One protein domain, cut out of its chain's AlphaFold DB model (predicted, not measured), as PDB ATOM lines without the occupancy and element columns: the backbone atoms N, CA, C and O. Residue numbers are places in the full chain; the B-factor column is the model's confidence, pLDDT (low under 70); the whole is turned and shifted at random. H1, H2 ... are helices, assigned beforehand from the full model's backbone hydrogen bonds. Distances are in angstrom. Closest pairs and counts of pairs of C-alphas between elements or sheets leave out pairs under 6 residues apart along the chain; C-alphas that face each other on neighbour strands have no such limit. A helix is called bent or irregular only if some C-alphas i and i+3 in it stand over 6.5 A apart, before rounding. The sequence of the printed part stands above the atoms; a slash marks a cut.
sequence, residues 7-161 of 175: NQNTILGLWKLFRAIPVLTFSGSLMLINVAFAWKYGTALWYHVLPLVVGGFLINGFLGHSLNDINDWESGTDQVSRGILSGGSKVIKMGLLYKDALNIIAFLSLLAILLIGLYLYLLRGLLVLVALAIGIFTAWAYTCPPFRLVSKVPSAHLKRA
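This is residues 7 to 161 of the 175 residues of an uncharacterized protein of Thermoanaerobacterales bacterium (UniProt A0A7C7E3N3). A long helix, H3, bent but running nearly straight, forms the core of an elongated bundle, with H2 on one side and the pair H5 and H6 on the other. H1 meets this bundle by one end, about perpendicular to H3, while small H4 and H7 lie towards one end of the long axis. The printed part has 155 residues with seven named helices, H1 to H7 in order, and no named strand: all helix. It is compact, with a radius of gyration of the C-alphas of 17.2 A and spans of 57 by 35 by 25 A.

H3, residues 46 to 74, was assigned as one helix by its hydrogen bonds but is bent: C-alphas 61 and 64 are 6.6 A apart. Its arms are H3a, residues 46 to 61, 21.3 A, from C-alpha 46 at (52.550, 100.667, 47.260), and H3b, residues 64 to 74, 15.4 A. H5 is residues 99 to 124, 36.2 A; H2, residues 20 to 41, 29.7 A, has a kink of 31 degrees near residue 27. H6 is residues 127 to 143, 25.3 A, neither bent nor irregular, but only just: C-alphas 140 and 143 are 6.0 A apart. H1 is residues 7 to 18, H4 77 to 80, and H7 155 to 161, ending at C-alpha 161 (19.368, 120.020, 82.352).

H3a, H3b, H5 and H6 form a bundle, helices side by side. H3a touches H5, closest C-alphas Gly 55 and Ile 113 at 5.3 A, a shallow tilt of 28 degrees, opposite ways. H3b touches H6 with its residues 139 to 143 alone, closest C-alphas Gly 64 and Ala 139 at 4.8 A. H5 and H6 are a hairpin; so are H2 and H3a, closest C-alphas Val 23 and Gly 61 at 6.1 A. H2 and H5 are apart. H1 and H3b only just touch, only at their ends, with 3 pairs of C-alphas within 8 A, Leu 17 and His 65 closest at 6.4 A. H3b and H4 only just touch, only at the corner, Asp 72 and Asp 78 closest at 5.7 A between C-alphas. H4 and H7 are close but not clearly touching, C-alphas Val 80 and Leu 158 closest at 7.3 A. Each O i to N i+4 pair is within hydrogen-bond range in H1, H3b and H5; the figures are 17 of 18 in H2, 11 of 12 in H3a, 12 of 13 in H6 and 1 of 3 in H7, where 3 of 4 O i to N i+3 pairs are within range, and H4 is too short for an i+4 pair.

The C-alphas farthest apart, Gly 42 and Arg 160, are 57.6 A apart. The printed part has no cut; the links H4 to H5 and H6 to H7 are long. The pLDDT is under 70 at residues 81 to 87 and 151 to 161.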
ATOM      1  N   ASN A   7      23.801 119.378  48.723       76.50
ATOM      2  CA  ASN A   7      25.077 118.697  48.476       76.50
ATOM      3  C   ASN A   7      26.266 119.347  49.208       76.50
ATOM      4  O   ASN A   7      27.153 118.643  49.683       76.50
ATOM      5  N   GLN A   8      26.283 120.677  49.338       81.12
ATOM      6  CA  GLN A   8      27.338 121.395  50.065       81.12
ATOM      7  C   GLN A   8      27.279 121.100  51.569       81.12
ATOM      8  O   GLN A   8      28.327 120.924  52.192       81.12
ATOM      9  N   ASN A   9      26.076 120.973  52.141       85.81
ATOM     10  CA  ASN A   9      25.899 120.585  53.544       85.81
ATOM     11  C   ASN A   9      26.392 119.158  53.804       85.81
ATOM     12  O   ASN A   9      27.081 118.931  54.798       85.81
ATOM     13  N   THR A  10      26.125 118.221  52.888       89.00
ATOM     14  CA  THR A  10      26.620 116.842  52.996       89.00
ATOM     15  C   THR A  10      28.145 116.780  52.946       89.00
ATOM     16  O   THR A  10      28.755 116.129  53.789       89.00
ATOM     17  N   ILE A  11      28.783 117.483  52.003       93.50
ATOM     18  CA  ILE A  11      30.253 117.511  51.887       93.50
ATOM     19  C   ILE A  11      30.881 118.125  53.141       93.50
ATOM     20  O   ILE A  11      31.835 117.574  53.690       93.50
ATOM     21  N   LEU A  12      30.325 119.236  53.630       93.81
ATOM     22  CA  LEU A  12      30.780 119.853  54.874       93.81
ATOM     23  C   LEU A  12      30.598 118.909  56.070       93.81
ATOM     24  O   LEU A  12      31.469 118.845  56.939       93.81
ATOM     25  N   GLY A  13      29.492 118.165  56.098       94.69
ATOM     26  CA  GLY A  13      29.226 117.119  57.078       94.69
ATOM     27  C   GLY A  13      30.291 116.028  57.058       94.69
ATOM     28  O   GLY A  13      30.880 115.744  58.095       94.69
ATOM     29  N   LEU A  14      30.605 115.479  55.884       95.81
ATOM     30  CA  LEU A  14      31.650 114.463  55.716       95.81
ATOM     31  C   LEU A  14      33.032 114.984  56.125       95.81
ATOM     32  O   LEU A  14      33.770 114.288  56.818       95.81
ATOM     33  N   TRP A  15      33.371 116.221  55.755       94.56
ATOM     34  CA  TRP A  15      34.634 116.853  56.144       94.56
ATOM     35  C   TRP A  15      34.761 117.010  57.662       94.56
ATOM     36  O   TRP A  15      35.800 116.702  58.249       94.56
ATOM     37  N   LYS A  16      33.687 117.463  58.320       94.38
ATOM     38  CA  LYS A  16      33.649 117.583  59.779       94.38
ATOM     39  C   LYS A  16      33.683 116.230  60.470       94.38
ATOM     40  O   LYS A  16      34.392 116.110  61.465       94.38
ATOM     41  N   LEU A  17      32.968 115.242  59.938       95.75
ATOM     42  CA  LEU A  17      32.947 113.876  60.448       95.75
ATOM     43  C   LEU A  17      34.336 113.236  60.390       95.75
ATOM     44  O   LEU A  17      34.750 112.619  61.364       95.75
ATOM     45  N   PHE A  18      35.081 113.447  59.300       95.62
ATOM     46  CA  PHE A  18      36.426 112.892  59.142       95.62
ATOM     47  C   PHE A  18      37.393 113.358  60.235       95.62
ATOM     48  O   PHE A  18      38.256 112.596  60.652       95.62
ATOM     49  N   ARG A  19      37.240 114.596  60.729       93.06
ATOM     50  CA  ARG A  19      38.102 115.202  61.762       93.06
ATOM     51  C   ARG A  19      39.588 115.044  61.407       93.06
ATOM     52  O   ARG A  19      40.355 114.387  62.104       93.06
ATOM     53  N   ALA A  20      39.997 115.698  60.318       92.31
ATOM     54  CA  ALA A  20      41.336 115.551  59.743       92.31
ATOM     55  C   ALA A  20      42.477 115.747  60.757       92.31
ATOM     56  O   ALA A  20      43.421 114.969  60.748       92.31
ATOM     57  N   ILE A  21      42.384 116.736  61.655       90.81
ATOM     58  CA  ILE A  21      43.438 117.011  62.646       90.81
ATOM     59  C   ILE A  21      43.704 115.783  63.540       90.81
ATOM     60  O   ILE A  21      44.806 115.247  63.466       90.81
ATOM     61  N   PRO A  22      42.745 115.268  64.338       89.19
ATOM     62  CA  PRO A  22      43.009 114.102  65.181       89.19
ATOM     63  C   PRO A  22      43.363 112.841  64.380       89.19
ATOM     64  O   PRO A  22      44.252 112.100  64.800       89.19
ATOM     65  N   VAL A  23      42.742 112.609  63.217       93.00
ATOM     66  CA  VAL A  23      43.054 111.431  62.387       93.00
ATOM     67  C   VAL A  23      44.489 111.481  61.867       93.00
ATOM     68  O   VAL A  23      45.227 110.509  62.010       93.00
ATOM     69  N   LEU A  24      44.919 112.608  61.301       92.50
ATOM     70  CA  LEU A  24      46.263 112.740  60.740       92.50
ATOM     71  C   LEU A  24      47.331 112.783  61.836       92.50
ATOM     72  O   LEU A  24      48.369 112.140  61.694       92.50
ATOM     73  N   THR A  25      47.082 113.484  62.945       91.00
ATOM     74  CA  THR A  25      48.065 113.582  64.031       91.00
ATOM     75  C   THR A  25      48.254 112.249  64.750       91.00
ATOM     76  O   THR A  25      49.392 111.890  65.040       91.00
ATOM     77  N   PHE A  26      47.187 111.489  65.012       87.06
ATOM     78  CA  PHE A  26      47.301 110.211  65.719       87.06
ATOM     79  C   PHE A  26      47.521 109.032  64.766       87.06
ATOM     80  O   PHE A  26      48.550 108.367  64.819       87.06
ATOM     81  N   SER A  27      46.580 108.781  63.853       89.25
ATOM     82  CA  SER A  27      46.679 107.629  62.943       89.25
ATOM     83  C   SER A  27      47.740 107.852  61.871       89.25
ATOM     84  O   SER A  27      48.515 106.945  61.578       89.25
ATOM     85  N   GLY A  28      47.817 109.063  61.310       90.00
ATOM     86  CA  GLY A  28      48.794 109.389  60.270       90.00
ATOM     87  C   GLY A  28      50.243 109.270  60.751       90.00
ATOM     88  O   GLY A  28      51.059 108.664  60.060       90.00
ATOM     89  N   SER A  29      50.567 109.762  61.952       91.56
ATOM     90  CA  SER A  29      51.924 109.632  62.511       91.56
ATOM     91  C   SER A  29      52.322 108.169  62.738       91.56
ATOM     92  O   SER A  29      53.399 107.753  62.308       91.56
ATOM     93  N   LEU A  30      51.431 107.357  63.321       91.62
ATOM     94  CA  LEU A  30      51.662 105.922  63.509       91.62
ATOM     95  C   LEU A  30      51.826 105.196  62.171       91.62
ATOM     96  O   LEU A  30      52.709 104.348  62.036       91.62
ATOM     97  N   MET A  31      51.022 105.529  61.161       91.12
ATOM     98  CA  MET A  31      51.148 104.947  59.823       91.12
ATOM     99  C   MET A  31      52.496 105.262  59.181       91.12
ATOM    100  O   MET A  31      53.138 104.353  58.660       91.12
ATOM    101  N   LEU A  32      52.957 106.514  59.255       91.69
ATOM    102  CA  LEU A  32      54.259 106.909  58.713       91.69
ATOM    103  C   LEU A  32      55.404 106.135  59.377       91.69
ATOM    104  O   LEU A  32      56.282 105.628  58.678       91.69
ATOM    105  N   ILE A  33      55.363 105.974  60.703       92.19
ATOM    106  CA  ILE A  33      56.361 105.189  61.446       92.19
ATOM    107  C   ILE A  33      56.334 103.716  61.010       92.19
ATOM    108  O   ILE A  33      57.388 103.133  60.758       92.19
ATOM    109  N   ASN A  34      55.148 103.116  60.864       90.12
ATOM    110  CA  ASN A  34      55.011 101.724  60.425       90.12
ATOM    111  C   ASN A  34      55.510 101.509  58.988       90.12
ATOM    112  O   ASN A  34      56.184 100.516  58.719       90.12
ATOM    113  N   VAL A  35      55.230 102.440  58.070       90.62
ATOM    114  CA  VAL A  35      55.734 102.380  56.688       90.62
ATOM    115  C   VAL A  35      57.255 102.519  56.660       90.62
ATOM    116  O   VAL A  35      57.919 101.741  55.978       90.62
ATOM    117  N   ALA A  36      57.825 103.444  57.438       91.62
ATOM    118  CA  ALA A  36      59.274 103.599  57.552       91.62
ATOM    119  C   ALA A  36      59.944 102.337  58.124       91.62
ATOM    120  O   ALA A  36      60.973 101.890  57.614       91.62
ATOM    121  N   PHE A  37      59.341 101.719  59.143       91.75
ATOM    122  CA  PHE A  37      59.816 100.456  59.706       91.75
ATOM    123  C   PHE A  37      59.751  99.317  58.678       91.75
ATOM    124  O   PHE A  37      60.728  98.588  58.501       91.75
ATOM    125  N   ALA A  38      58.638  99.199  57.949       89.31
ATOM    126  CA  ALA A  38      58.474  98.205  56.892       89.31
ATOM    127  C   ALA A  38      59.486  98.391  55.751       89.31
ATOM    128  O   ALA A  38      59.983  97.401  55.226       89.31
ATOM    129  N   TRP A  39      59.823  99.637  55.402       89.38
ATOM    130  CA  TRP A  39      60.852  99.948  54.408       89.38
ATOM    131  C   TRP A  39      62.257  99.553  54.877       89.38
ATOM    132  O   TRP A  39      63.074  99.100  54.081       89.38
ATOM    133  N   LYS A  40      62.553  99.709  56.172       92.75
ATOM    134  CA  LYS A  40      63.863  99.365  56.739       92.75
ATOM    135  C   LYS A  40      64.101  97.853  56.829       92.75
ATOM    136  O   LYS A  40      65.225  97.412  56.620       92.75
ATOM    137  N   TYR A  41      63.074  97.078  57.179       88.44
ATOM    138  CA  TYR A  41      63.213  95.649  57.505       88.44
ATOM    139  C   TYR A  41      62.534  94.704  56.504       88.44
ATOM    140  O   TYR A  41      62.480  93.497  56.730       88.44
ATOM    141  N   GLY A  42      62.006  95.225  55.399       84.31
ATOM    142  CA  GLY A  42      61.337  94.426  54.383       84.31
ATOM    143  C   GLY A  42      60.955  95.247  53.156       84.31
ATOM    144  O   GLY A  42      61.589  96.243  52.823       84.31
ATOM    145  N   THR A  43      59.905  94.811  52.465       81.69
ATOM    146  CA  THR A  43      59.381  95.467  51.262       81.69
ATOM    147  C   THR A  43      58.060  96.172  51.553       81.69
ATOM    148  O   THR A  43      57.045  95.545  51.873       81.69
ATOM    149  N   ALA A  44      58.059  97.493  51.377       85.06
ATOM    150  CA  ALA A  44      56.880  98.346  51.477       85.06
ATOM    151  C   ALA A  44      56.382  98.719  50.073       85.06
ATOM    152  O   ALA A  44      56.609  99.814  49.564       85.06
ATOM    153  N   LEU A  45      55.717  97.765  49.421       92.00
ATOM    154  CA  LEU A  45      55.162  97.975  48.082       92.00
ATOM    155  C   LEU A  45      53.862  98.782  48.167       92.00
ATOM    156  O   LEU A  45      53.023  98.530  49.035       92.00
ATOM    157  N   TRP A  46      53.672  99.720  47.239       91.50
ATOM    158  CA  TRP A  46      52.550 100.667  47.260       91.50
ATOM    159  C   TRP A  46      51.175 100.001  47.269       91.50
ATOM    160  O   TRP A  46      50.265 100.491  47.932       91.50
ATOM    161  N   TYR A  47      51.035  98.850  46.612       93.06
ATOM    162  CA  TYR A  47      49.788  98.089  46.600       93.06
ATOM    163  C   TYR A  47      49.454  97.428  47.952       93.06
ATOM    164  O   TYR A  47      48.315  97.041  48.161       93.06
ATOM    165  N   HIS A  48      50.391  97.358  48.904       91.88
ATOM    166  CA  HIS A  48      50.087  97.042  50.308       91.88
ATOM    167  C   HIS A  48      49.827  98.309  51.127       91.88
ATOM    168  O   HIS A  48      48.892  98.366  51.923       91.88
ATOM    169  N   VAL A  49      50.674  99.326  50.937       92.81
ATOM    170  CA  VAL A  49      50.676 100.540  51.762       92.81
ATOM    171  C   VAL A  49      49.419 101.374  51.535       92.81
ATOM    172  O   VAL A  49      48.790 101.792  52.504       92.81
ATOM    173  N   LEU A  50      49.020 101.604  50.282       94.94
ATOM    174  CA  LEU A  50      47.874 102.465  49.980       94.94
ATOM    175  C   LEU A  50      46.561 101.895  50.541       94.94
ATOM    176  O   LEU A  50      45.879 102.635  51.254       94.94
ATOM    177  N   PRO A  51      46.210 100.607  50.335       95.81
ATOM    178  CA  PRO A  51      45.008 100.045  50.949       95.81
ATOM    179  C   PRO A  51      45.066 100.053  52.478       95.81
ATOM    180  O   PRO A  51      44.054 100.337  53.112       95.81
ATOM    181  N   LEU A  52      46.238  99.821  53.085       94.19
ATOM    182  CA  LEU A  52      46.410  99.901  54.540       94.19
ATOM    183  C   LEU A  52      46.114 101.314  55.073       94.19
ATOM    184  O   LEU A  52      45.385 101.462  56.057       94.19
ATOM    185  N   VAL A  53      46.645 102.349  54.413       94.50
ATOM    186  CA  VAL A  53      46.407 103.757  54.771       94.50
ATOM    187  C   VAL A  53      44.927 104.108  54.633       94.50
ATOM    188  O   VAL A  53      44.329 104.649  55.564       94.50
ATOM    189  N   VAL A  54      44.308 103.736  53.509       96.56
ATOM    190  CA  VAL A  54      42.870 103.949  53.282       96.56
ATOM    191  C   VAL A  54      42.043 103.232  54.350       96.56
ATOM    192  O   VAL A  54      41.175 103.850  54.959       96.56
ATOM    193  N   GLY A  55      42.341 101.964  54.641       96.88
ATOM    194  CA  GLY A  55      41.638 101.174  55.651       96.88
ATOM    195  C   GLY A  55      41.713 101.797  57.045       96.88
ATOM    196  O   GLY A  55      40.689 101.946  57.711       96.88
ATOM    197  N   GLY A  56      42.896 102.238  57.482       95.62
ATOM    198  CA  GLY A  56      43.027 102.881  58.791       95.62
ATOM    199  C   GLY A  56      42.351 104.254  58.868       95.62
ATOM    200  O   GLY A  56      41.779 104.580  59.910       95.62
ATOM    201  N   PHE A  57      42.327 105.036  57.786       96.44
ATOM    202  CA  PHE A  57      41.541 106.276  57.730       96.44
ATOM    203  C   PHE A  57      40.032 106.023  57.695       96.44
ATOM    204  O   PHE A  57      39.289 106.789  58.302       96.44
ATOM    205  N   LEU A  58      39.562 104.946  57.064       97.94
ATOM    206  CA  LEU A  58      38.154 104.548  57.139       97.94
ATOM    207  C   LEU A  58      37.764 104.151  58.568       97.94
ATOM    208  O   LEU A  58      36.723 104.598  59.048       97.94
ATOM    209  N   ILE A  59      38.605 103.375  59.267       97.38
ATOM    210  CA  ILE A  59      38.358 102.970  60.662       97.38
ATOM    211  C   ILE A  59      38.282 104.202  61.569       97.38
ATOM    212  O   ILE A  59      37.292 104.387  62.276       97.38
ATOM    213  N   ASN A  60      39.305 105.058  61.536       95.50
ATOM    214  CA  ASN A  60      39.442 106.157  62.495       95.50
ATOM    215  C   ASN A  60      38.657 107.413  62.099       95.50
ATOM    216  O   ASN A  60      38.222 108.149  62.972       95.50
ATOM    217  N   GLY A  61      38.488 107.674  60.803       95.38
ATOM    218  CA  GLY A  61      37.874 108.898  60.289       95.38
ATOM    219  C   GLY A  61      36.379 108.787  60.016       95.38
ATOM    220  O   GLY A  61      35.677 109.788  60.134       95.38
ATOM    221  N   PHE A  62      35.873 107.597  59.681       97.62
ATOM    222  CA  PHE A  62      34.461 107.414  59.335       97.62
ATOM    223  C   PHE A  62      33.759 106.407  60.237       97.62
ATOM    224  O   PHE A  62      32.830 106.795  60.935       97.62
ATOM    225  N   LEU A  63      34.199 105.146  60.284       98.00
ATOM    226  CA  LEU A  63      33.534 104.111  61.083       98.00
ATOM    227  C   LEU A  63      33.457 104.511  62.564       98.00
ATOM    228  O   LEU A  63      32.361 104.624  63.111       98.00
ATOM    229  N   GLY A  64      34.603 104.774  63.196       96.12
ATOM    230  CA  GLY A  64      34.670 105.136  64.611       96.12
ATOM    231  C   GLY A  64      33.940 106.442  64.927       96.12
ATOM    232  O   GLY A  64      33.185 106.503  65.893       96.12
ATOM    233  N   HIS A  65      34.099 107.475  64.095       95.62
ATOM    234  CA  HIS A  65      33.429 108.759  64.315       95.62
ATOM    235  C   HIS A  65      31.914 108.697  64.109       95.62
ATOM    236  O   HIS A  65      31.191 109.295  64.898       95.62
ATOM    237  N   SER A  66      31.419 107.952  63.117       96.81
ATOM    238  CA  SER A  66      29.979 107.744  62.935       96.81
ATOM    239  C   SER A  66      29.372 107.020  64.129       96.81
ATOM    240  O   SER A  66      28.379 107.491  64.680       96.81
ATOM    241  N   LEU A  67      29.984 105.910  64.565       95.50
ATOM    242  CA  LEU A  67      29.528 105.175  65.748       95.50
ATOM    243  C   LEU A  67      29.542 106.070  66.991       95.50
ATOM    244  O   LEU A  67      28.605 106.037  67.790       95.50
ATOM    245  N   ASN A  68      30.585 106.893  67.130       93.62
ATOM    246  CA  ASN A  68      30.719 107.797  68.259       93.62
ATOM    247  C   ASN A  68      29.629 108.870  68.267       93.62
ATOM    248  O   ASN A  68      28.926 108.997  69.262       93.62
ATOM    249  N   ASP A  69      29.437 109.592  67.162       92.69
ATOM    250  CA  ASP A  69      28.435 110.658  67.071       92.69
ATOM    251  C   ASP A  69      26.997 110.116  67.217       92.69
ATOM    252  O   ASP A  69      26.152 110.773  67.827       92.69
ATOM    253  N   ILE A  70      26.705 108.899  66.732       92.81
ATOM    254  CA  ILE A  70      25.406 108.241  66.964       92.81
ATOM    255  C   ILE A  70      25.189 107.993  68.465       92.81
ATOM    256  O   ILE A  70      24.159 108.392  69.015       92.81
ATOM    257  N   ASN A  71      26.153 107.363  69.142       90.81
ATOM    258  CA  ASN A  71      26.023 106.997  70.556       90.81
ATOM    259  C   ASN A  71      26.084 108.219  71.495       90.81
ATOM    260  O   ASN A  71      25.411 108.246  72.535       90.81
ATOM    261  N   ASP A  72      26.848 109.250  71.142       87.81
ATOM    262  CA  ASP A  72      26.906 110.515  71.882       87.81
ATOM    263  C   ASP A  72      25.602 111.299  71.744       87.81
ATOM    264  O   ASP A  72      25.112 111.860  72.732       87.81
ATOM    265  N   TRP A  73      24.977 111.263  70.566       87.81
ATOM    266  CA  TRP A  73      23.646 111.825  70.370       87.81
ATOM    267  C   TRP A  73      22.570 111.059  71.143       87.81
ATOM    268  O   TRP A  73      21.748 111.673  71.820       87.81
ATOM    269  N   GLU A  74      22.583 109.726  71.093       86.81
ATOM    270  CA  GLU A  74      21.610 108.875  71.800       86.81
ATOM    271  C   GLU A  74      21.713 108.959  73.313       86.81
ATOM    272  O   GLU A  74      20.707 108.885  74.012       86.81
ATOM    273  N   SER A  75      22.921 109.158  73.830       81.44
ATOM    274  CA  SER A  75      23.119 109.372  75.261       81.44
ATOM    275  C   SER A  75      22.828 110.801  75.724       81.44
ATOM    276  O   SER A  75      22.902 111.067  76.922       81.44
ATOM    277  N   GLY A  76      22.510 111.722  74.807       78.69
ATOM    278  CA  GLY A  76      22.296 113.142  75.102       78.69
ATOM    279  C   GLY A  76      23.583 113.923  75.402       78.69
ATOM    280  O   GLY A  76      23.523 115.116  75.706       78.69
ATOM    281  N   THR A  77      24.754 113.289  75.287       78.19
ATOM    282  CA  THR A  77      26.063 113.900  75.569       78.19
ATOM    283  C   THR A  77      26.293 115.128  74.685       78.19
ATOM    284  O   THR A  77      26.621 116.205  75.190       78.19
ATOM    285  N   ASP A  78      26.013 115.017  73.386       78.94
ATOM    286  CA  ASP A  78      26.175 116.120  72.427       78.94
ATOM    287  C   ASP A  78      25.139 117.245  72.584       78.94
ATOM    288  O   ASP A  78      25.373 118.397  72.185       78.94
ATOM    289  N   GLN A  79      23.996 116.939  73.197       77.31
ATOM    290  CA  GLN A  79      22.942 117.918  73.461       77.31
ATOM    291  C   GLN A  79      23.337 118.826  74.633       77.31
ATOM    292  O   GLN A  79      23.191 120.048  74.547       77.31
ATOM    293  N   VAL A  80      23.923 118.248  75.686       71.25
ATOM    294  CA  VAL A  80      24.302 118.971  76.912       71.25
ATOM    295  C   VAL A  80      25.695 119.591  76.822       71.25
ATOM    296  O   VAL A  80      25.934 120.654  77.401       71.25
ATOM    297  N   SER A  81      26.627 118.979  76.089       67.75
ATOM    298  CA  SER A  81      28.004 119.466  76.049       67.75
ATOM    299  C   SER A  81      28.121 120.789  75.276       67.75
ATOM    300  O   SER A  81      27.828 120.887  74.077       67.75
ATOM    301  N   ARG A  82      28.524 121.850  75.993       56.38
ATOM    302  CA  ARG A  82      28.676 123.225  75.473       56.38
ATOM    303  C   ARG A  82      30.126 123.605  75.132       56.38
ATOM    304  O   ARG A  82      30.358 124.700  74.635       56.38
ATOM    305  N   GLY A  83      31.098 122.725  75.372       55.78
ATOM    306  CA  GLY A  83      32.523 123.029  75.196       55.78
ATOM    307  C   GLY A  83      33.034 122.924  73.753       55.78
ATOM    308  O   GLY A  83      32.569 122.098  72.964       55.78
ATOM    309  N   ILE A  84      34.068 123.708  73.422       50.38
ATOM    310  CA  ILE A  84      34.931 123.487  72.239       50.38
ATOM    311  C   ILE A  84      35.607 122.106  72.310       50.38
ATOM    312  O   ILE A  84      35.772 121.455  71.286       50.38
ATOM    313  N   LEU A  85      35.900 121.634  73.526       52.03
ATOM    314  CA  LEU A  85      36.482 120.320  73.828       52.03
ATOM    315  C   LEU A  85      35.461 119.168  73.872       52.03
ATOM    316  O   LEU A  85      35.839 118.045  74.192       52.03
ATOM    317  N   SER A  86      34.177 119.403  73.569       59.59
ATOM    318  CA  SER A  86      33.226 118.296  73.411       59.59
ATOM    319  C   SER A  86      33.560 117.568  72.105       59.59
ATOM    320  O   SER A  86      33.198 118.033  71.024       59.59
ATOM    321  N   GLY A  87      34.351 116.504  72.207       65.12
ATOM    322  CA  GLY A  87      35.161 115.975  71.111       65.12
ATOM    323  C   GLY A  87      34.427 115.473  69.861       65.12
ATOM    324  O   GLY A  87      35.108 115.239  68.871       65.12
ATOM    325  N   GLY A  88      33.102 115.305  69.862       77.00
ATOM    326  CA  GLY A  88      32.334 114.841  68.699       77.00
ATOM    327  C   GLY A  88      32.396 115.782  67.488       77.00
ATOM    328  O   GLY A  88      32.756 116.961  67.598       77.00
ATOM    329  N   SER A  89      32.021 115.280  66.307       86.19
ATOM    330  CA  SER A  89      32.045 116.095  65.080       86.19
ATOM    331  C   SER A  89      30.915 117.135  65.022       86.19
ATOM    332  O   SER A  89      30.991 118.118  64.273       86.19
ATOM    333  N   LYS A  90      29.881 116.947  65.859       87.00
ATOM    334  CA  LYS A  90      28.683 117.799  65.995       87.00
ATOM    335  C   LYS A  90      27.854 117.895  64.714       87.00
ATOM    336  O   LYS A  90      27.016 118.788  64.599       87.00
ATOM    337  N   VAL A  91      28.050 116.992  63.752       92.06
ATOM    338  CA  VAL A  91      27.355 117.031  62.454       92.06
ATOM    339  C   VAL A  91      25.841 116.876  62.592       92.06
ATOM    340  O   VAL A  91      25.116 117.540  61.853       92.06
ATOM    341  N   ILE A  92      25.371 116.106  63.583       90.31
ATOM    342  CA  ILE A  92      23.940 115.978  63.902       90.31
ATOM    343  C   ILE A  92      23.407 117.271  64.520       90.31
ATOM    344  O   ILE A  92      22.429 117.837  64.039       90.31
ATOM    345  N   LYS A  93      24.104 117.807  65.530       87.94
ATOM    346  CA  LYS A  93      23.745 119.072  66.197       87.94
ATOM    347  C   LYS A  93      23.681 120.260  65.231       87.94
ATOM    348  O   LYS A  93      22.916 121.191  65.450       87.94
ATOM    349  N   MET A  94      24.499 120.236  64.183       88.25
ATOM    350  CA  MET A  94      24.541 121.266  63.145       88.25
ATOM    351  C   MET A  94      23.568 121.023  61.981       88.25
ATOM    352  O   MET A  94      23.541 121.837  61.060       88.25
ATOM    353  N   GLY A  95      22.816 119.917  61.976       89.62
ATOM    354  CA  GLY A  95      21.915 119.559  60.874       89.62
ATOM    355  C   GLY A  95      22.629 119.242  59.553       89.62
ATOM    356  O   GLY A  95      22.024 119.357  58.489       89.62
ATOM    357  N   LEU A  96      23.918 118.879  59.595       91.88
ATOM    358  CA  LEU A  96      24.711 118.547  58.404       91.88
ATOM    359  C   LEU A  96      24.520 117.089  57.975       91.88
ATOM    360  O   LEU A  96      24.483 116.800  56.783       91.88
ATOM    361  N   LEU A  97      24.416 116.181  58.948       92.94
ATOM    362  CA  LEU A  97      24.162 114.755  58.744       92.94
ATOM    363  C   LEU A  97      23.160 114.267  59.792       92.94
ATOM    364  O   LEU A  97      23.227 114.670  60.950       92.94
ATOM    365  N   TYR A  98      22.262 113.374  59.388       91.69
ATOM    366  CA  TYR A  98      21.310 112.710  60.283       91.69
ATOM    367  C   TYR A  98      21.822 111.322  60.679       91.69
ATOM    368  O   TYR A  98      22.729 110.786  60.038       91.69
ATOM    369  N   LYS A  99      21.213 110.712  61.702       93.31
ATOM    370  CA  LYS A  99      21.573 109.362  62.165       93.31
ATOM    371  C   LYS A  99      21.601 108.329  61.039       93.31
ATOM    372  O   LYS A  99      22.566 107.582  60.940       93.31
ATOM    373  N   ASP A 100      20.601 108.331  60.161       93.06
ATOM    374  CA  ASP A 100      20.534 107.383  59.041       93.06
ATOM    375  C   ASP A 100      21.722 107.538  58.087       93.06
ATOM    376  O   ASP A 100      22.307 106.550  57.650       93.06
ATOM    377  N   ALA A 101      22.148 108.779  57.828       95.06
ATOM    378  CA  ALA A 101      23.335 109.040  57.024       95.06
ATOM    379  C   ALA A 101      24.605 108.518  57.715       95.06
ATOM    380  O   ALA A 101      25.444 107.911  57.054       95.06
ATOM    381  N   LEU A 102      24.739 108.697  59.033       96.38
ATOM    382  CA  LEU A 102      25.870 108.155  59.792       96.38
ATOM    383  C   LEU A 102      25.876 106.622  59.817       96.38
ATOM    384  O   LEU A 102      26.944 106.032  59.667       96.38
ATOM    385  N   ASN A 103      24.710 105.979  59.931       97.12
ATOM    386  CA  ASN A 103      24.569 104.525  59.831       97.12
ATOM    387  C   ASN A 103      25.020 104.015  58.457       97.12
ATOM    388  O   ASN A 103      25.797 103.064  58.379       97.12
ATOM    389  N   ILE A 104      24.599 104.681  57.376       97.69
ATOM    390  CA  ILE A 104      25.040 104.358  56.012       97.69
ATOM    391  C   ILE A 104      26.556 104.542  55.879       97.69
ATOM    392  O   ILE A 104      27.234 103.656  55.367       97.69
ATOM    393  N   ILE A 105      27.111 105.654  56.370       98.19
ATOM    394  CA  ILE A 105      28.558 105.912  56.329       98.19
ATOM    395  C   ILE A 105      29.325 104.840  57.113       98.19
ATOM    396  O   ILE A 105      30.328 104.332  56.612       98.19
ATOM    397  N   ALA A 106      28.864 104.468  58.310       98.00
ATOM    398  CA  ALA A 106      29.478 103.418  59.120       98.00
ATOM    399  C   ALA A 106      29.439 102.063  58.399       98.00
ATOM    400  O   ALA A 106      30.468 101.396  58.304       98.00
ATOM    401  N   PHE A 107      28.289 101.692  57.832       98.38
ATOM    402  CA  PHE A 107      28.119 100.449  57.083       98.38
ATOM    403  C   PHE A 107      29.016 100.391  55.840       98.38
ATOM    404  O   PHE A 107      29.751  99.422  55.660       98.38
ATOM    405  N   LEU A 108      29.012 101.439  55.008       98.56
ATOM    406  CA  LEU A 108      29.850 101.505  53.808       98.56
ATOM    407  C   LEU A 108      31.342 101.505  54.158       98.56
ATOM    408  O   LEU A 108      32.129 100.848  53.479       98.56
ATOM    409  N   SER A 109      31.724 102.191  55.238       98.56
ATOM    410  CA  SER A 109      33.101 102.171  55.737       98.56
ATOM    411  C   SER A 109      33.491 100.769  56.183       98.56
ATOM    412  O   SER A 109      34.532 100.278  55.765       98.56
ATOM    413  N   LEU A 110      32.650 100.099  56.978       98.56
ATOM    414  CA  LEU A 110      32.893  98.731  57.434       98.56
ATOM    415  C   LEU A 110      33.022  97.762  56.256       98.56
ATOM    416  O   LEU A 110      33.968  96.979  56.217       98.56
ATOM    417  N   LEU A 111      32.127  97.848  55.270       98.69
ATOM    418  CA  LEU A 111      32.197  97.034  54.060       98.69
ATOM    419  C   LEU A 111      33.521  97.256  53.313       98.69
ATOM    420  O   LEU A 111      34.211  96.292  52.990       98.69
ATOM    421  N   ALA A 112      33.915  98.511  53.091       98.62
ATOM    422  CA  ALA A 112      35.180  98.839  52.436       98.62
ATOM    423  C   ALA A 112      36.401  98.353  53.240       98.62
ATOM    424  O   ALA A 112      37.333  97.798  52.660       98.62
ATOM    425  N   ILE A 113      36.381  98.496  54.568       98.56
ATOM    426  CA  ILE A 113      37.420  97.995  55.481       98.56
ATOM    427  C   ILE A 113      37.553  96.470  55.368       98.56
ATOM    428  O   ILE A 113      38.672  95.966  55.279       98.56
ATOM    429  N   LEU A 114      36.438  95.734  55.328       98.56
ATOM    430  CA  LEU A 114      36.442  94.276  55.176       98.56
ATOM    431  C   LEU A 114      36.978  93.843  53.807       98.56
ATOM    432  O   LEU A 114      37.769  92.904  53.741       98.56
ATOM    433  N   LEU A 115      36.616  94.541  52.726       98.62
ATOM    434  CA  LEU A 115      37.135  94.263  51.382       98.62
ATOM    435  C   LEU A 115      38.643  94.539  51.278       98.62
ATOM    436  O   LEU A 115      39.386  93.716  50.744       98.62
ATOM    437  N   ILE A 116      39.112  95.659  51.836       98.38
ATOM    438  CA  ILE A 116      40.542  95.988  51.936       98.38
ATOM    439  C   ILE A 116      41.275  94.940  52.780       98.38
ATOM    440  O   ILE A 116      42.354  94.480  52.407       98.38
ATOM    441  N   GLY A 117      40.689  94.547  53.911       98.12
ATOM    442  CA  GLY A 117      41.238  93.536  54.803       98.12
ATOM    443  C   GLY A 117      41.367  92.173  54.131       98.12
ATOM    444  O   GLY A 117      42.419  91.546  54.230       98.12
ATOM    445  N   LEU A 118      40.343  91.750  53.385       98.44
ATOM    446  CA  LEU A 118      40.366  90.530  52.580       98.44
ATOM    447  C   LEU A 118      41.454  90.595  51.503       98.44
ATOM    448  O   LEU A 118      42.239  89.660  51.371       98.44
ATOM    449  N   TYR A 119      41.548  91.713  50.779       98.50
ATOM    450  CA  TYR A 119      42.594  91.930  49.781       98.50
ATOM    451  C   TYR A 119      44.001  91.804  50.389       98.50
ATOM    452  O   TYR A 119      44.833  91.055  49.882       98.50
ATOM    453  N   LEU A 120      44.266  92.477  51.511       97.06
ATOM    454  CA  LEU A 120      45.567  92.414  52.184       97.06
ATOM    455  C   LEU A 120      45.846  91.033  52.796       97.06
ATOM    456  O   LEU A 120      46.996  90.594  52.800       97.06
ATOM    457  N   TYR A 121      44.817  90.332  53.275       97.81
ATOM    458  CA  TYR A 121      44.927  88.956  53.760       97.81
ATOM    459  C   TYR A 121      45.414  88.010  52.660       97.81
ATOM    460  O   TYR A 121      46.343  87.242  52.901       97.81
ATOM    461  N   LEU A 122      44.862  88.113  51.447       97.75
ATOM    462  CA  LEU A 122      45.292  87.287  50.313       97.75
ATOM    463  C   LEU A 122      46.772  87.503  49.950       97.75
ATOM    464  O   LEU A 122      47.400  86.603  49.402       97.75
ATOM    465  N   LEU A 123      47.340  88.667  50.282       94.88
ATOM    466  CA  LEU A 123      48.738  89.001  49.998       94.88
ATOM    467  C   LEU A 123      49.703  88.702  51.154       94.88
ATOM    468  O   LEU A 123      50.876  88.421  50.913       94.88
ATOM    469  N   ARG A 124      49.258  88.826  52.412       93.19
ATOM    470  CA  ARG A 124      50.142  88.834  53.600       93.19
ATOM    471  C   ARG A 124      49.773  87.811  54.675       93.19
ATOM    472  O   ARG A 124      50.539  87.638  55.621       93.19
ATOM    473  N   GLY A 125      48.641  87.127  54.535       95.00
ATOM    474  CA  GLY A 125      48.213  86.044  55.414       95.00
ATOM    475  C   GLY A 125      47.496  86.487  56.693       95.00
ATOM    476  O   GLY A 125      47.064  87.629  56.856       95.00
ATOM    477  N   LEU A 126      47.346  85.530  57.613       96.69
ATOM    478  CA  LEU A 126      46.402  85.574  58.738       96.69
ATOM    479  C   LEU A 126      46.586  86.761  59.696       96.69
ATOM    480  O   LEU A 126      45.603  87.264  60.234       96.69
ATOM    481  N   LEU A 127      47.817  87.243  59.892       95.12
ATOM    482  CA  LEU A 127      48.090  88.362  60.806       95.12
ATOM    483  C   LEU A 127      47.345  89.646  60.412       95.12
ATOM    484  O   LEU A 127      46.995  90.439  61.286       95.12
ATOM    485  N   VAL A 128      47.033  89.825  59.123       95.44
ATOM    486  CA  VAL A 128      46.191  90.937  58.655       95.44
ATOM    487  C   VAL A 128      44.790  90.852  59.246       95.44
ATOM    488  O   VAL A 128      44.261  91.868  59.688       95.44
ATOM    489  N   LEU A 129      44.193  89.658  59.298       97.00
ATOM    490  CA  LEU A 129      42.846  89.474  59.842       97.00
ATOM    491  C   LEU A 129      42.811  89.731  61.349       97.00
ATOM    492  O   LEU A 129      41.850  90.316  61.839       97.00
ATOM    493  N   VAL A 130      43.875  89.367  62.070       97.56
ATOM    494  CA  VAL A 130      44.008  89.680  63.502       97.56
ATOM    495  C   VAL A 130      44.065  91.194  63.716       97.56
ATOM    496  O   VAL A 130      43.295  91.732  64.511       97.56
ATOM    497  N   ALA A 131      44.922  91.900  62.972       94.75
ATOM    498  CA  ALA A 131      45.029  93.358  63.062       94.75
ATOM    499  C   ALA A 131      43.716  94.062  62.670       94.75
ATOM    500  O   ALA A 131      43.287  94.999  63.344       94.75
ATOM    501  N   LEU A 132      43.048  93.580  61.619       97.25
ATOM    502  CA  LEU A 132      41.747  94.067  61.166       97.25
ATOM    503  C   LEU A 132      40.671  93.888  62.241       97.25
ATOM    504  O   LEU A 132      39.943  94.834  62.540       97.25
ATOM    505  N   ALA A 133      40.591  92.697  62.840       97.88
ATOM    506  CA  ALA A 133      39.633  92.391  63.894       97.88
ATOM    507  C   ALA A 133      39.839  93.306  65.105       97.88
ATOM    508  O   ALA A 133      38.869  93.873  65.600       97.88
ATOM    509  N   ILE A 134      41.088  93.526  65.527       97.31
ATOM    510  CA  ILE A 134      41.420  94.470  66.605       97.31
ATOM    511  C   ILE A 134      41.009  95.899  66.220       97.31
ATOM    512  O   ILE A 134      40.383  96.594  67.019       97.31
ATOM    513  N   GLY A 135      41.308  96.349  65.000       95.75
ATOM    514  CA  GLY A 135      40.945  97.689  64.530       95.75
ATOM    515  C   GLY A 135      39.433  97.939  64.531       95.75
ATOM    516  O   GLY A 135      38.967  98.942  65.068       95.75
ATOM    517  N   ILE A 136      38.649  97.004  63.990       97.62
ATOM    518  CA  ILE A 136      37.179  97.095  63.989       97.62
ATOM    519  C   ILE A 136      36.636  97.001  65.420       97.62
ATOM    520  O   ILE A 136      35.785  97.802  65.813       97.62
ATOM    521  N   PHE A 137      37.141  96.051  66.212       97.25
ATOM    522  CA  PHE A 137      36.704  95.846  67.589       97.25
ATOM    523  C   PHE A 137      36.951  97.082  68.448       97.25
ATOM    524  O   PHE A 137      36.053  97.498  69.166       97.25
ATOM    525  N   THR A 138      38.129  97.700  68.360       94.88
ATOM    526  CA  THR A 138      38.453  98.911  69.129       94.88
ATOM    527  C   THR A 138      37.569 100.093  68.737       94.88
ATOM    528  O   THR A 138      37.041 100.757  69.629       94.88
ATOM    529  N   ALA A 139      37.328 100.317  67.440       95.00
ATOM    530  CA  ALA A 139      36.421 101.369  66.971       95.00
ATOM    531  C   ALA A 139      34.995 101.200  67.524       95.00
ATOM    532  O   ALA A 139      34.367 102.176  67.936       95.00
ATOM    533  N   TRP A 140      34.499  99.962  67.577       96.12
ATOM    534  CA  TRP A 140      33.193  99.648  68.151       96.12
ATOM    535  C   TRP A 140      33.191  99.727  69.685       96.12
ATOM    536  O   TRP A 140      32.404 100.475  70.265       96.12
ATOM    537  N   ALA A 141      34.094  99.015  70.359       94.88
ATOM    538  CA  ALA A 141      34.150  98.894  71.818       94.88
ATOM    539  C   ALA A 141      34.392 100.238  72.518       94.88
ATOM    540  O   ALA A 141      33.959 100.435  73.657       94.88
ATOM    541  N   TYR A 142      35.050 101.179  71.837       90.94
ATOM    542  CA  TYR A 142      35.274 102.520  72.356       90.94
ATOM    543  C   TYR A 142      33.965 103.228  72.741       90.94
ATOM    544  O   TYR A 142      33.891 103.830  73.810       90.94
ATOM    545  N   THR A 143      32.911 103.123  71.924       89.50
ATOM    546  CA  THR A 143      31.673 103.903  72.120       89.50
ATOM    547  C   THR A 143      30.406 103.053  72.255       89.50
ATOM    548  O   THR A 143      29.458 103.467  72.928       89.50
ATOM    549  N   CYS A 144      30.371 101.845  71.689       88.94
ATOM    550  CA  CYS A 144      29.191 100.984  71.668       88.94
ATOM    551  C   CYS A 144      29.087 100.074  72.913       88.94
ATOM    552  O   CYS A 144      30.102  99.714  73.519       88.94
ATOM    553  N   PRO A 145      27.862  99.687  73.328       85.25
ATOM    554  CA  PRO A 145      27.660  98.670  74.361       85.25
ATOM    555  C   PRO A 145      28.155  97.286  73.900       85.25
ATOM    556  O   PRO A 145      28.094  97.005  72.707       85.25
ATOM    557  N   PRO A 146      28.599  96.410  74.823       84.44
ATOM    558  CA  PRO A 146      28.570  96.576  76.278       84.44
ATOM    559  C   PRO A 146      29.760  97.368  76.841       84.44
ATOM    560  O   PRO A 146      29.683  97.818  77.978       84.44
ATOM    561  N   PHE A 147      30.835  97.559  76.070       86.62
ATOM    562  CA  PHE A 147      32.103  98.070  76.598       86.62
ATOM    563  C   PHE A 147      32.079  99.567  76.905       86.62
ATOM    564  O   PHE A 147      32.448  99.943  78.014       86.62
ATOM    565  N   ARG A 148      31.636 100.407  75.955       83.75
ATOM    566  CA  ARG A 148      31.559 101.878  76.098       83.75
ATOM    567  C   ARG A 148      32.768 102.461  76.840       83.75
ATOM    568  O   ARG A 148      32.605 103.132  77.856       83.75
ATOM    569  N   LEU A 149      33.975 102.181  76.350       83.12
ATOM    570  CA  LEU A 149      35.219 102.561  77.035       83.12
ATOM    571  C   LEU A 149      35.414 104.084  77.156       83.12
ATOM    572  O   LEU A 149      36.253 104.538  77.933       83.12
ATOM    573  N   VAL A 150      34.643 104.881  76.415       81.12
ATOM    574  CA  VAL A 150      34.585 106.334  76.570       81.12
ATOM    575  C   VAL A 150      33.878 106.754  77.868       81.12
ATOM    576  O   VAL A 150      32.743 106.370  78.157       81.12
ATOM    577  N   SER A 151      34.534 107.618  78.643       64.50
ATOM    578  CA  SER A 151      33.977 108.226  79.854       64.50
ATOM    579  C   SER A 151      32.760 109.099  79.520       64.50
ATOM    580  O   SER A 151      32.890 110.092  78.805       64.50
ATOM    581  N   LYS A 152      31.578 108.786  80.069       63.97
ATOM    582  CA  LYS A 152      30.394 109.658  79.947       63.97
ATOM    583  C   LYS A 152      30.324 110.663  81.093       63.97
ATOM    584  O   LYS A 152      30.733 110.376  82.217       63.97
ATOM    585  N   VAL A 153      29.752 111.838  80.819       55.69
ATOM    586  CA  VAL A 153      29.374 112.792  81.871       55.69
ATOM    587  C   VAL A 153      28.391 112.085  82.822       55.69
ATOM    588  O   VAL A 153      27.422 111.494  82.336       55.69
ATOM    589  N   PRO A 154      28.596 112.122  84.154       48.22
ATOM    590  CA  PRO A 154      27.723 111.433  85.098       48.22
ATOM    591  C   PRO A 154      26.256 111.833  84.910       48.22
ATOM    592  O   PRO A 154      25.932 113.021  84.823       48.22
ATOM    593  N   SER A 155      25.345 110.855  84.916       50.03
ATOM    594  CA  SER A 155      23.895 111.049  84.731       50.03
ATOM    595  C   SER A 155      23.268 112.053  85.716       50.03
ATOM    596  O   SER A 155      22.212 112.621  85.440       50.03
ATOM    597  N   ALA A 156      23.935 112.324  86.845       47.78
ATOM    598  CA  ALA A 156      23.567 113.368  87.802       47.78
ATOM    599  C   ALA A 156      23.578 114.789  87.196       47.78
ATOM    600  O   ALA A 156      22.777 115.631  87.598       47.78
ATOM    601  N   HIS A 157      24.433 115.057  86.203       46.97
ATOM    602  CA  HIS A 157      24.472 116.340  85.493       46.97
ATOM    603  C   HIS A 157      23.457 116.417  84.345       46.97
ATOM    604  O   HIS A 157      22.940 117.498  84.080       46.97
ATOM    605  N   LEU A 158      23.102 115.284  83.725       50.41
ATOM    606  CA  LEU A 158      22.026 115.204  82.722       50.41
ATOM    607  C   LEU A 158      20.655 115.528  83.341       50.41
ATOM    608  O   LEU A 158      19.878 116.273  82.751       50.41
ATOM    609  N   LYS A 159      20.387 115.075  84.575       43.41
ATOM    610  CA  LYS A 159      19.138 115.401  85.298       43.41
ATOM    611  C   LYS A 159      18.986 116.887  85.647       43.41
ATOM    612  O   LYS A 159      17.862 117.348  85.785       43.41
ATOM    613  N   ARG A 160      20.085 117.646  85.767       46.66
ATOM    614  CA  ARG A 160      20.040 119.101  86.030       46.66
ATOM    615  C   ARG A 160      19.714 119.938  84.787       46.66
ATOM    616  O   ARG A 160      19.450 121.126  84.929       46.66
ATOM    617  N   ALA A 161      19.751 119.347  83.592       49.06
ATOM    618  CA  ALA A 161      19.368 120.020  82.352       49.06
ATOM    619  C   ALA A 161      17.849 119.964  82.082       49.06
ATOM    620  O   ALA A 161      17.352 120.757  81.285       49.06
TER     621      ALA A 161